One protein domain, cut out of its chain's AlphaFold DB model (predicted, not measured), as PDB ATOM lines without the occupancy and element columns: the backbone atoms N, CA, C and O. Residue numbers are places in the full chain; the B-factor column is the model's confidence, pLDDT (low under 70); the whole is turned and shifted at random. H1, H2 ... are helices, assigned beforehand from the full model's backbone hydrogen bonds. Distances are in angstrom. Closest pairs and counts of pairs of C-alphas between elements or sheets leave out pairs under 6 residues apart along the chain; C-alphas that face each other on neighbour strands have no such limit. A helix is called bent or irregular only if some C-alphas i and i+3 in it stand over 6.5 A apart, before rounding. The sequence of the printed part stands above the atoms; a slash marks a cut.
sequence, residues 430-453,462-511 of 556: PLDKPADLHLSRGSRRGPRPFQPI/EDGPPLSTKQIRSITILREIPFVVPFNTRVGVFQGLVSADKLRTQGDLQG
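AT A GLANCE: This is residues 430 to 453 and 462 to 511 of the 556 residues of the protein "HECT-type E3 ubiquitin transferase" of Anopheles maculatus (UniProt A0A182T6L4). Two helices, H1 and the longer H2, stand as the two arms of an open corner, linked by residues 481 to 486, and the four-residue helix H3 sits at the far end of H2. A long stretch with no named element, residues 430 to 453, starts in the space between the two arms, passes beside H2 and runs out past H1 to the end of the model opposite H3. The printed part has 74 residues with three named helices in the order H1, H2, H3 and no named strand; the class is all helix, with 36 of the 74 residues, under half, in named elements. The whole is only just compact, close to loose, with a radius of gyration of the C-alphas of 13.2 A, and it is flat, spanning 41 by 33 by 17 A.

HOW THE PARTS SIT: From Pro 430 to Ile 453 the backbone has no named element, and its C-alphas lie 3 to 20 A from the mean of all C-alphas. After the cut comes H1, residues 469 to 480, which touches no helix. A short link of six residues leads to H2, residues 487 to 506. H1 and H2 are apart, but only just, at 8.1 A between their closest C-alphas. A tight link of one residue, Gly 507, leads to H3, residues 508 to 511. H2 and H3 are close but not clearly touching; their closest C-alphas are those of Leu 503 and Gln 510, 7.1 A apart. Their centres are 15.4 A apart. H1 and H3 are apart. In H1 and H2 every O i to N i+4 pair is within hydrogen-bond range; H3 is too short for such a pair, and its one O i to N i+3 pair is not within range.

IN THESE COORDINATES: The printed part begins with C-alpha 430 at (48.606, -42.987, 27.368). H1, Thr 469 to Glu 480, starts at C-alpha (48.617, -32.667, 29.676) and measures 16.1 A from first to last C-alpha. H2, Phe 487 to Gln 506, has 20 residues and is the longest helix, at 28.1 A. H3, Asp 508 to Gly 511, ends at C-alpha (48.715, -60.679, 43.508); it is neither bent nor irregular, but only just: C-alphas 508 and 511 are 6.4 A apart.

THE WHOLE: The two C-alphas farthest apart are those of Phe 450 and Leu 509, at 41.1 A. Residues 454 to 461 are not printed, and C-alphas 453 and 462 are 17.7 A apart across this cut. No link between the named helices is long. The mean pLDDT of the printed part is 71.5; residues 430 to 453, 462 to 466 and 505 to 511 are under 70.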
ATOM      1  N   PRO A 430      47.609 -42.476  26.427       65.88
ATOM      2  CA  PRO A 430      48.606 -42.987  27.368       65.88
ATOM      3  C   PRO A 430      47.958 -43.311  28.724       65.88
ATOM      4  O   PRO A 430      48.205 -42.626  29.712       65.88
ATOM      5  N   LEU A 431      47.060 -44.297  28.739       63.28
ATOM      6  CA  LEU A 431      46.285 -44.749  29.900       63.28
ATOM      7  C   LEU A 431      46.388 -46.272  30.106       63.28
ATOM      8  O   LEU A 431      45.592 -46.856  30.839       63.28
ATOM      9  N   ASP A 432      47.338 -46.921  29.431       53.69
ATOM     10  CA  ASP A 432      47.418 -48.380  29.355       53.69
ATOM     11  C   ASP A 432      47.947 -49.027  30.641       53.69
ATOM     12  O   ASP A 432      47.701 -50.213  30.872       53.69
ATOM     13  N   LYS A 433      48.657 -48.287  31.509       62.19
ATOM     14  CA  LYS A 433      49.153 -48.839  32.775       62.19
ATOM     15  C   LYS A 433      48.248 -48.427  33.939       62.19
ATOM     16  O   LYS A 433      47.900 -47.256  34.060       62.19
ATOM     17  N   PRO A 434      47.931 -49.343  34.874       53.72
ATOM     18  CA  PRO A 434      47.135 -49.020  36.062       53.72
ATOM     19  C   PRO A 434      47.766 -47.927  36.950       53.72
ATOM     20  O   PRO A 434      47.048 -47.254  37.682       53.72
ATOM     21  N   ALA A 435      49.081 -47.703  36.850       57.34
ATOM     22  CA  ALA A 435      49.786 -46.608  37.522       57.34
ATOM     23  C   ALA A 435      49.623 -45.234  36.834       57.34
ATOM     24  O   ALA A 435      49.912 -44.210  37.441       57.34
ATOM     25  N   ASP A 436      49.135 -45.172  35.590       57.34
ATOM     26  CA  ASP A 436      49.015 -43.914  34.834       57.34
ATOM     27  C   ASP A 436      47.778 -43.089  35.247       57.34
ATOM     28  O   ASP A 436      47.579 -41.974  34.768       57.34
ATOM     29  N   LEU A 437      46.921 -43.611  36.130       59.53
ATOM     30  CA  LEU A 437      45.667 -42.980  36.551       59.53
ATOM     31  C   LEU A 437      45.583 -42.896  38.079       59.53
ATOM     32  O   LEU A 437      44.655 -43.418  38.698       59.53
ATOM     33  N   HIS A 438      46.524 -42.180  38.699       56.94
ATOM     34  CA  HIS A 438      46.362 -41.691  40.071       56.94
ATOM     35  C   HIS A 438      45.295 -40.583  40.103       56.94
ATOM     36  O   HIS A 438      45.578 -39.396  40.236       56.94
ATOM     37  N   LEU A 439      44.026 -40.962  39.934       57.00
ATOM     38  CA  LEU A 439      42.892 -40.082  40.196       57.00
ATOM     39  C   LEU A 439      42.764 -39.952  41.720       57.00
ATOM     40  O   LEU A 439      42.064 -40.748  42.351       57.00
ATOM     41  N   SER A 440      43.486 -39.002  42.323       51.69
ATOM     42  CA  SER A 440      43.399 -38.780  43.769       51.69
ATOM     43  C   SER A 440      41.937 -38.521  44.161       51.69
ATOM     44  O   SER A 440      41.260 -37.660  43.590       51.69
ATOM     45  N   ARG A 441      41.421 -39.297  45.127       48.69
ATOM     46  CA  ARG A 441      40.018 -39.219  45.590       48.69
ATOM     47  C   ARG A 441      39.668 -37.841  46.178       48.69
ATOM     48  O   ARG A 441      38.479 -37.542  46.304       48.69
ATOM     49  N   GLY A 442      40.672 -37.027  46.523       42.12
ATOM     50  CA  GLY A 442      40.515 -35.672  47.060       42.12
ATOM     51  C   GLY A 442      40.111 -34.635  46.011       42.12
ATOM     52  O   GLY A 442      39.257 -33.788  46.277       42.12
ATOM     53  N   SER A 443      40.610 -34.751  44.776       46.94
ATOM     54  CA  SER A 443      40.246 -33.836  43.692       46.94
ATOM     55  C   SER A 443      39.080 -34.396  42.880       46.94
ATOM     56  O   SER A 443      39.211 -34.857  41.747       46.94
ATOM     57  N   ARG A 444      37.866 -34.314  43.443       48.41
ATOM     58  CA  ARG A 444      36.612 -34.578  42.697       48.41
ATOM     59  C   ARG A 444      36.441 -33.666  41.469       48.41
ATOM     60  O   ARG A 444      35.526 -33.865  40.676       48.41
ATOM     61  N   ARG A 445      37.300 -32.655  41.317       52.16
ATOM     62  CA  ARG A 445      37.300 -31.670  40.239       52.16
ATOM     63  C   ARG A 445      38.558 -31.873  39.397       52.16
ATOM     64  O   ARG A 445      39.581 -31.246  39.636       52.16
ATOM     65  N   GLY A 446      38.470 -32.759  38.406       56.41
ATOM     66  CA  GLY A 446      39.504 -32.843  37.373       56.41
ATOM     67  C   GLY A 446      39.714 -31.484  36.679       56.41
ATOM     68  O   GLY A 446      38.812 -30.638  36.720       56.41
ATOM     69  N   PRO A 447      40.882 -31.259  36.053       61.00
ATOM     70  CA  PRO A 447      41.170 -30.021  35.335       61.00
ATOM     71  C   PRO A 447      40.082 -29.735  34.295       61.00
ATOM     72  O   PRO A 447      39.693 -30.620  33.530       61.00
ATOM     73  N   ARG A 448      39.554 -28.507  34.307       65.00
ATOM     74  CA  ARG A 448      38.479 -28.098  33.398       65.00
ATOM     75  C   ARG A 448      39.072 -27.571  32.087       65.00
ATOM     76  O   ARG A 448      40.091 -26.879  32.137       65.00
ATOM     77  N   PRO A 449      38.433 -27.840  30.935       64.44
ATOM     78  CA  PRO A 449      38.848 -27.266  29.660       64.44
ATOM     79  C   PRO A 449      38.968 -25.740  29.732       64.44
ATOM     80  O   PRO A 449      38.085 -25.079  30.284       64.44
ATOM     81  N   PHE A 450      40.043 -25.190  29.160       68.06
ATOM     82  CA  PHE A 450      40.293 -23.745  29.066       68.06
ATOM     83  C   PHE A 450      40.364 -23.007  30.419       68.06
ATOM     84  O   PHE A 450      40.113 -21.802  30.486       68.06
ATOM     85  N   GLN A 451      40.716 -23.705  31.503       63.88
ATOM     86  CA  GLN A 451      41.088 -23.078  32.772       63.88
ATOM     87  C   GLN A 451      42.603 -23.178  32.989       63.88
ATOM     88  O   GLN A 451      43.180 -24.231  32.705       63.88
ATOM     89  N   PRO A 452      43.262 -22.119  33.506       53.78
ATOM     90  CA  PRO A 452      44.655 -22.211  33.919       53.78
ATOM     91  C   PRO A 452      44.836 -23.372  34.896       53.78
ATOM     92  O   PRO A 452      44.037 -23.546  35.822       53.78
ATOM     93  N   ILE A 453      45.884 -24.167  34.682       59.06
ATOM     94  CA  ILE A 453      46.308 -25.169  35.660       59.06
ATOM     95  C   ILE A 453      46.668 -24.385  36.925       59.06
ATOM     96  O   ILE A 453      47.480 -23.465  36.858       59.06
ATOM     97  N   GLU A 462      52.285 -34.051  48.096       56.25
ATOM     98  CA  GLU A 462      52.227 -35.274  48.914       56.25
ATOM     99  C   GLU A 462      51.348 -36.365  48.272       56.25
ATOM    100  O   GLU A 462      51.621 -37.553  48.439       56.25
ATOM    101  N   ASP A 463      50.353 -35.971  47.470       57.50
ATOM    102  CA  ASP A 463      49.408 -36.861  46.773       57.50
ATOM    103  C   ASP A 463      49.963 -37.473  45.463       57.50
ATOM    104  O   ASP A 463      49.295 -38.287  44.810       57.50
ATOM    105  N   GLY A 464      51.199 -37.125  45.087       58.97
ATOM    106  CA  GLY A 464      51.901 -37.622  43.902       58.97
ATOM    107  C   GLY A 464      52.025 -36.592  42.769       58.97
ATOM    108  O   GLY A 464      51.504 -35.482  42.850       58.97
ATOM    109  N   PRO A 465      52.757 -36.924  41.687       59.84
ATOM    110  CA  PRO A 465      52.974 -35.991  40.589       59.84
ATOM    111  C   PRO A 465      51.654 -35.666  39.866       59.84
ATOM    112  O   PRO A 465      50.823 -36.555  39.657       59.84
ATOM    113  N   PRO A 466      51.461 -34.412  39.423       65.06
ATOM    114  CA  PRO A 466      50.240 -34.013  38.742       65.06
ATOM    115  C   PRO A 466      50.084 -34.701  37.387       65.06
ATOM    116  O   PRO A 466      51.063 -35.025  36.709       65.06
ATOM    117  N   LEU A 467      48.831 -34.878  36.962       70.06
ATOM    118  CA  LEU A 467      48.516 -35.462  35.661       70.06
ATOM    119  C   LEU A 467      49.170 -34.655  34.532       70.06
ATOM    120  O   LEU A 467      49.042 -33.432  34.451       70.06
ATOM    121  N   SER A 468      49.823 -35.359  33.612       74.75
ATOM    122  CA  SER A 468      50.361 -34.764  32.393       74.75
ATOM    123  C   SER A 468      49.240 -34.209  31.508       74.75
ATOM    124  O   SER A 468      48.120 -34.731  31.483       74.75
ATOM    125  N   THR A 469      49.553 -33.210  30.676       77.06
ATOM    126  CA  THR A 469      48.617 -32.667  29.676       77.06
ATOM    127  C   THR A 469      47.997 -33.767  28.809       77.06
ATOM    128  O   THR A 469      46.809 -33.723  28.500       77.06
ATOM    129  N   LYS A 470      48.778 -34.799  28.454       80.25
ATOM    130  CA  LYS A 470      48.292 -35.923  27.644       80.25
ATOM    131  C   LYS A 470      47.252 -36.768  28.385       80.25
ATOM    132  O   LYS A 470      46.240 -37.133  27.785       80.25
ATOM    133  N   GLN A 471      47.453 -37.032  29.678       78.88
ATOM    134  CA  GLN A 471      46.465 -37.723  30.517       78.88
ATOM    135  C   GLN A 471      45.190 -36.883  30.672       78.88
ATOM    136  O   GLN A 471      44.092 -37.411  30.520       78.88
ATOM    137  N   ILE A 472      45.317 -35.570  30.883       78.69
ATOM    138  CA  ILE A 472      44.173 -34.654  31.016       78.69
ATOM    139  C   ILE A 472      43.323 -34.620  29.739       78.69
ATOM    140  O   ILE A 472      42.099 -34.765  29.808       78.69
ATOM    141  N   ARG A 473      43.957 -34.487  28.566       84.69
ATOM    142  CA  ARG A 473      43.264 -34.566  27.269       84.69
ATOM    143  C   ARG A 473      42.561 -35.912  27.104       84.69
ATOM    144  O   ARG A 473      41.385 -35.940  26.767       84.69
ATOM    145  N   SER A 474      43.246 -37.013  27.412       84.62
ATOM    146  CA  SER A 474      42.696 -38.373  27.307       84.62
ATOM    147  C   SER A 474      41.461 -38.572  28.189       84.62
ATOM    148  O   SER A 474      40.441 -39.080  27.728       84.62
ATOM    149  N   ILE A 475      41.517 -38.107  29.440       81.44
ATOM    150  CA  ILE A 475      40.379 -38.130  30.368       81.44
ATOM    151  C   ILE A 475      39.235 -37.258  29.837       81.44
ATOM    152  O   ILE A 475      38.079 -37.672  29.891       81.44
ATOM    153  N   THR A 476      39.541 -36.075  29.300       84.31
ATOM    154  CA  THR A 476      38.529 -35.170  28.735       84.31
ATOM    155  C   THR A 476      37.836 -35.802  27.530       84.31
ATOM    156  O   THR A 476      36.613 -35.804  27.480       84.31
ATOM    157  N   ILE A 477      38.577 -36.423  26.607       89.44
ATOM    158  CA  ILE A 477      38.008 -37.140  25.453       89.44
ATOM    159  C   ILE A 477      37.103 -38.287  25.917       89.44
ATOM    160  O   ILE A 477      35.985 -38.423  25.424       89.44
ATOM    161  N   LEU A 478      37.542 -39.087  26.892       87.50
ATOM    162  CA  LEU A 478      36.748 -40.197  27.432       87.50
ATOM    163  C   LEU A 478      35.475 -39.734  28.157       87.50
ATOM    164  O   LEU A 478      34.488 -40.465  28.167       87.50
ATOM    165  N   ARG A 479      35.475 -38.535  28.749       84.75
ATOM    166  CA  ARG A 479      34.284 -37.939  29.376       84.75
ATOM    167  C   ARG A 479      33.346 -37.321  28.342       84.75
ATOM    168  O   ARG A 479      32.144 -37.590  28.357       84.75
ATOM    169  N   GLU A 480      33.894 -36.518  27.435       86.38
ATOM    170  CA  GLU A 480      33.124 -35.657  26.536       86.38
ATOM    171  C   GLU A 480      32.707 -36.332  25.227       86.38
ATOM    172  O   GLU A 480      31.631 -36.058  24.709       86.38
ATOM    173  N   ILE A 481      33.514 -37.232  24.672       92.19
ATOM    174  CA  ILE A 481      33.241 -37.878  23.379       92.19
ATOM    175  C   ILE A 481      33.782 -39.318  23.346       92.19
ATOM    176  O   ILE A 481      34.522 -39.677  22.435       92.19
ATOM    177  N   PRO A 482      33.406 -40.204  24.292       91.75
ATOM    178  CA  PRO A 482      33.992 -41.546  24.395       91.75
ATOM    179  C   PRO A 482      33.850 -42.385  23.122       91.75
ATOM    180  O   PRO A 482      34.704 -43.227  22.854       91.75
ATOM    181  N   PHE A 483      32.800 -42.168  22.324       93.69
ATOM    182  CA  PHE A 483      32.535 -42.912  21.087       93.69
ATOM    183  C   PHE A 483      33.637 -42.771  20.024       93.69
ATOM    184  O   PHE A 483      33.752 -43.651  19.176       93.69
ATOM    185  N   VAL A 484      34.493 -41.743  20.110       94.44
ATOM    186  CA  VAL A 484      35.644 -41.589  19.204       94.44
ATOM    187  C   VAL A 484      36.807 -42.524  19.532       94.44
ATOM    188  O   VAL A 484      37.686 -42.743  18.704       94.44
ATOM    189  N   VAL A 485      36.813 -43.104  20.732       92.25
ATOM    190  CA  VAL A 485      37.806 -44.086  21.170       92.25
ATOM    191  C   VAL A 485      37.305 -45.487  20.806       92.25
ATOM    192  O   VAL A 485      36.155 -45.792  21.106       92.25
ATOM    193  N   PRO A 486      38.111 -46.383  20.215       91.19
ATOM    194  CA  PRO A 486      37.680 -47.757  19.950       91.19
ATOM    195  C   PRO A 486      37.187 -48.487  21.212       91.19
ATOM    196  O   PRO A 486      37.717 -48.294  22.307       91.19
ATOM    197  N   PHE A 487      36.183 -49.361  21.070       89.50
ATOM    198  CA  PHE A 487      35.578 -50.072  22.207       89.50
ATOM    199  C   PHE A 487      36.604 -50.871  23.020       89.50
ATOM    200  O   PHE A 487      36.649 -50.725  24.239       89.50
ATOM    201  N   ASN A 488      37.463 -51.643  22.348       88.88
ATOM    202  CA  ASN A 488      38.495 -52.452  23.004       88.88
ATOM    203  C   ASN A 488      39.446 -51.589  23.843       88.88
ATOM    204  O   ASN A 488      39.742 -51.932  24.984       88.88
ATOM    205  N   THR A 489      39.848 -50.427  23.322       87.62
ATOM    206  CA  THR A 489      40.670 -49.456  24.053       87.62
ATOM    207  C   THR A 489      39.938 -48.936  25.290       87.62
ATOM    208  O   THR A 489      40.509 -48.922  26.376       87.62
ATOM    209  N   ARG A 490      38.651 -48.574  25.178       88.69
ATOM    210  CA  ARG A 490      37.855 -48.131  26.341       88.69
ATOM    211  C   ARG A 490      37.727 -49.212  27.412       88.69
ATOM    212  O   ARG A 490      37.816 -48.898  28.596       88.69
ATOM    213  N   VAL A 491      37.520 -50.468  27.011       87.62
ATOM    214  CA  VAL A 491      37.461 -51.610  27.938       87.62
ATOM    215  C   VAL A 491      38.806 -51.808  28.632       87.62
ATOM    216  O   VAL A 491      38.821 -51.973  29.848       87.62
ATOM    217  N   GLY A 492      39.918 -51.722  27.896       84.94
ATOM    218  CA  GLY A 492      41.266 -51.776  28.465       84.94
ATOM    219  C   GLY A 492      41.497 -50.686  29.515       84.94
ATOM    220  O   GLY A 492      41.875 -50.995  30.643       84.94
ATOM    221  N   VAL A 493      41.153 -49.432  29.199       82.62
ATOM    222  CA  VAL A 493      41.236 -48.308  30.152       82.62
ATOM    223  C   VAL A 493      40.365 -48.554  31.389       82.62
ATOM    224  O   VAL A 493      40.816 -48.351  32.516       82.62
ATOM    225  N   PHE A 494      39.127 -49.027  31.214       83.75
ATOM    226  CA  PHE A 494      38.239 -49.354  32.333       83.75
ATOM    227  C   PHE A 494      38.802 -50.480  33.213       83.75
ATOM    228  O   PHE A 494      38.810 -50.365  34.438       83.75
ATOM    229  N   GLN A 495      39.313 -51.557  32.612       84.62
ATOM    230  CA  GLN A 495      39.947 -52.659  33.336       84.62
ATOM    231  C   GLN A 495      41.200 -52.197  34.092       84.62
ATOM    232  O   GLN A 495      41.406 -52.611  35.236       84.62
ATOM    233  N   GLY A 496      41.997 -51.306  33.496       79.44
ATOM    234  CA  GLY A 496      43.132 -50.651  34.145       79.44
ATOM    235  C   GLY A 496      42.706 -49.841  35.372       79.44
ATOM    236  O   GLY A 496      43.241 -50.056  36.458       79.44
ATOM    237  N   LEU A 497      41.676 -48.997  35.236       78.44
ATOM    238  CA  LEU A 497      41.088 -48.219  36.338       78.44
ATOM    239  C   LEU A 497      40.568 -49.104  37.480       78.44
ATOM    240  O   LEU A 497      40.836 -48.833  38.651       78.44
ATOM    241  N   VAL A 498      39.854 -50.184  37.153       79.12
ATOM    242  CA  VAL A 498      39.360 -51.153  38.144       79.12
ATOM    243  C   VAL A 498      40.523 -51.842  38.858       79.12
ATOM    244  O   VAL A 498      40.466 -52.049  40.069       79.12
ATOM    245  N   SER A 499      41.582 -52.195  38.131       77.44
ATOM    246  CA  SER A 499      42.772 -52.840  38.699       77.44
ATOM    247  C   SER A 499      43.542 -51.897  39.626       77.44
ATOM    248  O   SER A 499      43.957 -52.313  40.705       77.44
ATOM    249  N   ALA A 500      43.657 -50.618  39.261       75.69
ATOM    250  CA  ALA A 500      44.266 -49.586  40.095       75.69
ATOM    251  C   ALA A 500      43.475 -49.339  41.394       75.69
ATOM    252  O   ALA A 500      44.063 -49.285  42.476       75.69
ATOM    253  N   ASP A 501      42.138 -49.244  41.332       74.81
ATOM    254  CA  ASP A 501      41.318 -49.061  42.545       74.81
ATOM    255  C   ASP A 501      41.336 -50.302  43.451       74.81
ATOM    256  O   ASP A 501      41.346 -50.165  44.680       74.81
ATOM    257  N   LYS A 502      41.408 -51.504  42.860       73.56
ATOM    258  CA  LYS A 502      41.628 -52.764  43.585       73.56
ATOM    259  C   LYS A 502      42.962 -52.750  44.331       73.56
ATOM    260  O   LYS A 502      42.944 -52.918  45.547       73.56
ATOM    261  N   LEU A 503      44.069 -52.449  43.645       73.56
ATOM    262  CA  LEU A 503      45.403 -52.361  44.247       73.56
ATOM    263  C   LEU A 503      45.434 -51.352  45.404       73.56
ATOM    264  O   LEU A 503      45.895 -51.667  46.496       73.56
ATOM    265  N   ARG A 504      44.849 -50.165  45.213       72.44
ATOM    266  CA  ARG A 504      44.797 -49.113  46.241       72.44
ATOM    267  C   ARG A 504      43.948 -49.491  47.462       72.44
ATOM    268  O   ARG A 504      44.150 -48.942  48.538       72.44
ATOM    269  N   THR A 505      42.962 -50.374  47.296       69.94
ATOM    270  CA  THR A 505      42.043 -50.771  48.376       69.94
ATOM    271  C   THR A 505      42.482 -52.058  49.081       69.94
ATOM    272  O   THR A 505      42.216 -52.210  50.269       69.94
ATOM    273  N   GLN A 506      43.126 -52.985  48.368       69.06
ATOM    274  CA  GLN A 506      43.502 -54.312  48.874       69.06
ATOM    275  C   GLN A 506      45.013 -54.474  49.121       69.06
ATOM    276  O   GLN A 506      45.404 -55.425  49.796       69.06
ATOM    277  N   GLY A 507      45.847 -53.552  48.626       67.62
ATOM    278  CA  GLY A 507      47.306 -53.579  48.746       67.62
ATOM    279  C   GLY A 507      47.993 -54.590  47.816       67.62
ATOM    280  O   GLY A 507      47.345 -55.351  47.094       67.62
ATOM    281  N   ASP A 508      49.328 -54.627  47.867       66.38
ATOM    282  CA  ASP A 508      50.178 -55.465  46.998       66.38
ATOM    283  C   ASP A 508      49.976 -56.981  47.192       66.38
ATOM    284  O   ASP A 508      50.283 -57.788  46.313       66.38
ATOM    285  N   LEU A 509      49.388 -57.395  48.321       63.22
ATOM    286  CA  LEU A 509      49.117 -58.800  48.655       63.22
ATOM    287  C   LEU A 509      48.024 -59.440  47.778       63.22
ATOM    288  O   LEU A 509      47.854 -60.664  47.780       63.22
ATOM    289  N   GLN A 510      47.294 -58.648  46.985       61.41
ATOM    290  CA  GLN A 510      46.262 -59.157  46.080       61.41
ATOM    291  C   GLN A 510      46.825 -60.086  44.992       61.41
ATOM    292  O   GLN A 510      46.169 -61.076  44.652       61.41
ATOM    293  N   GLY A 511      48.039 -59.820  44.491       63.81
ATOM    294  CA  GLY A 511      48.715 -60.679  43.508       63.81
ATOM    295  C   GLY A 511      48.977 -62.102  44.021       63.81
ATOM    296  O   GLY A 511      49.013 -63.044  43.236       63.81
TER     297      GLY A 511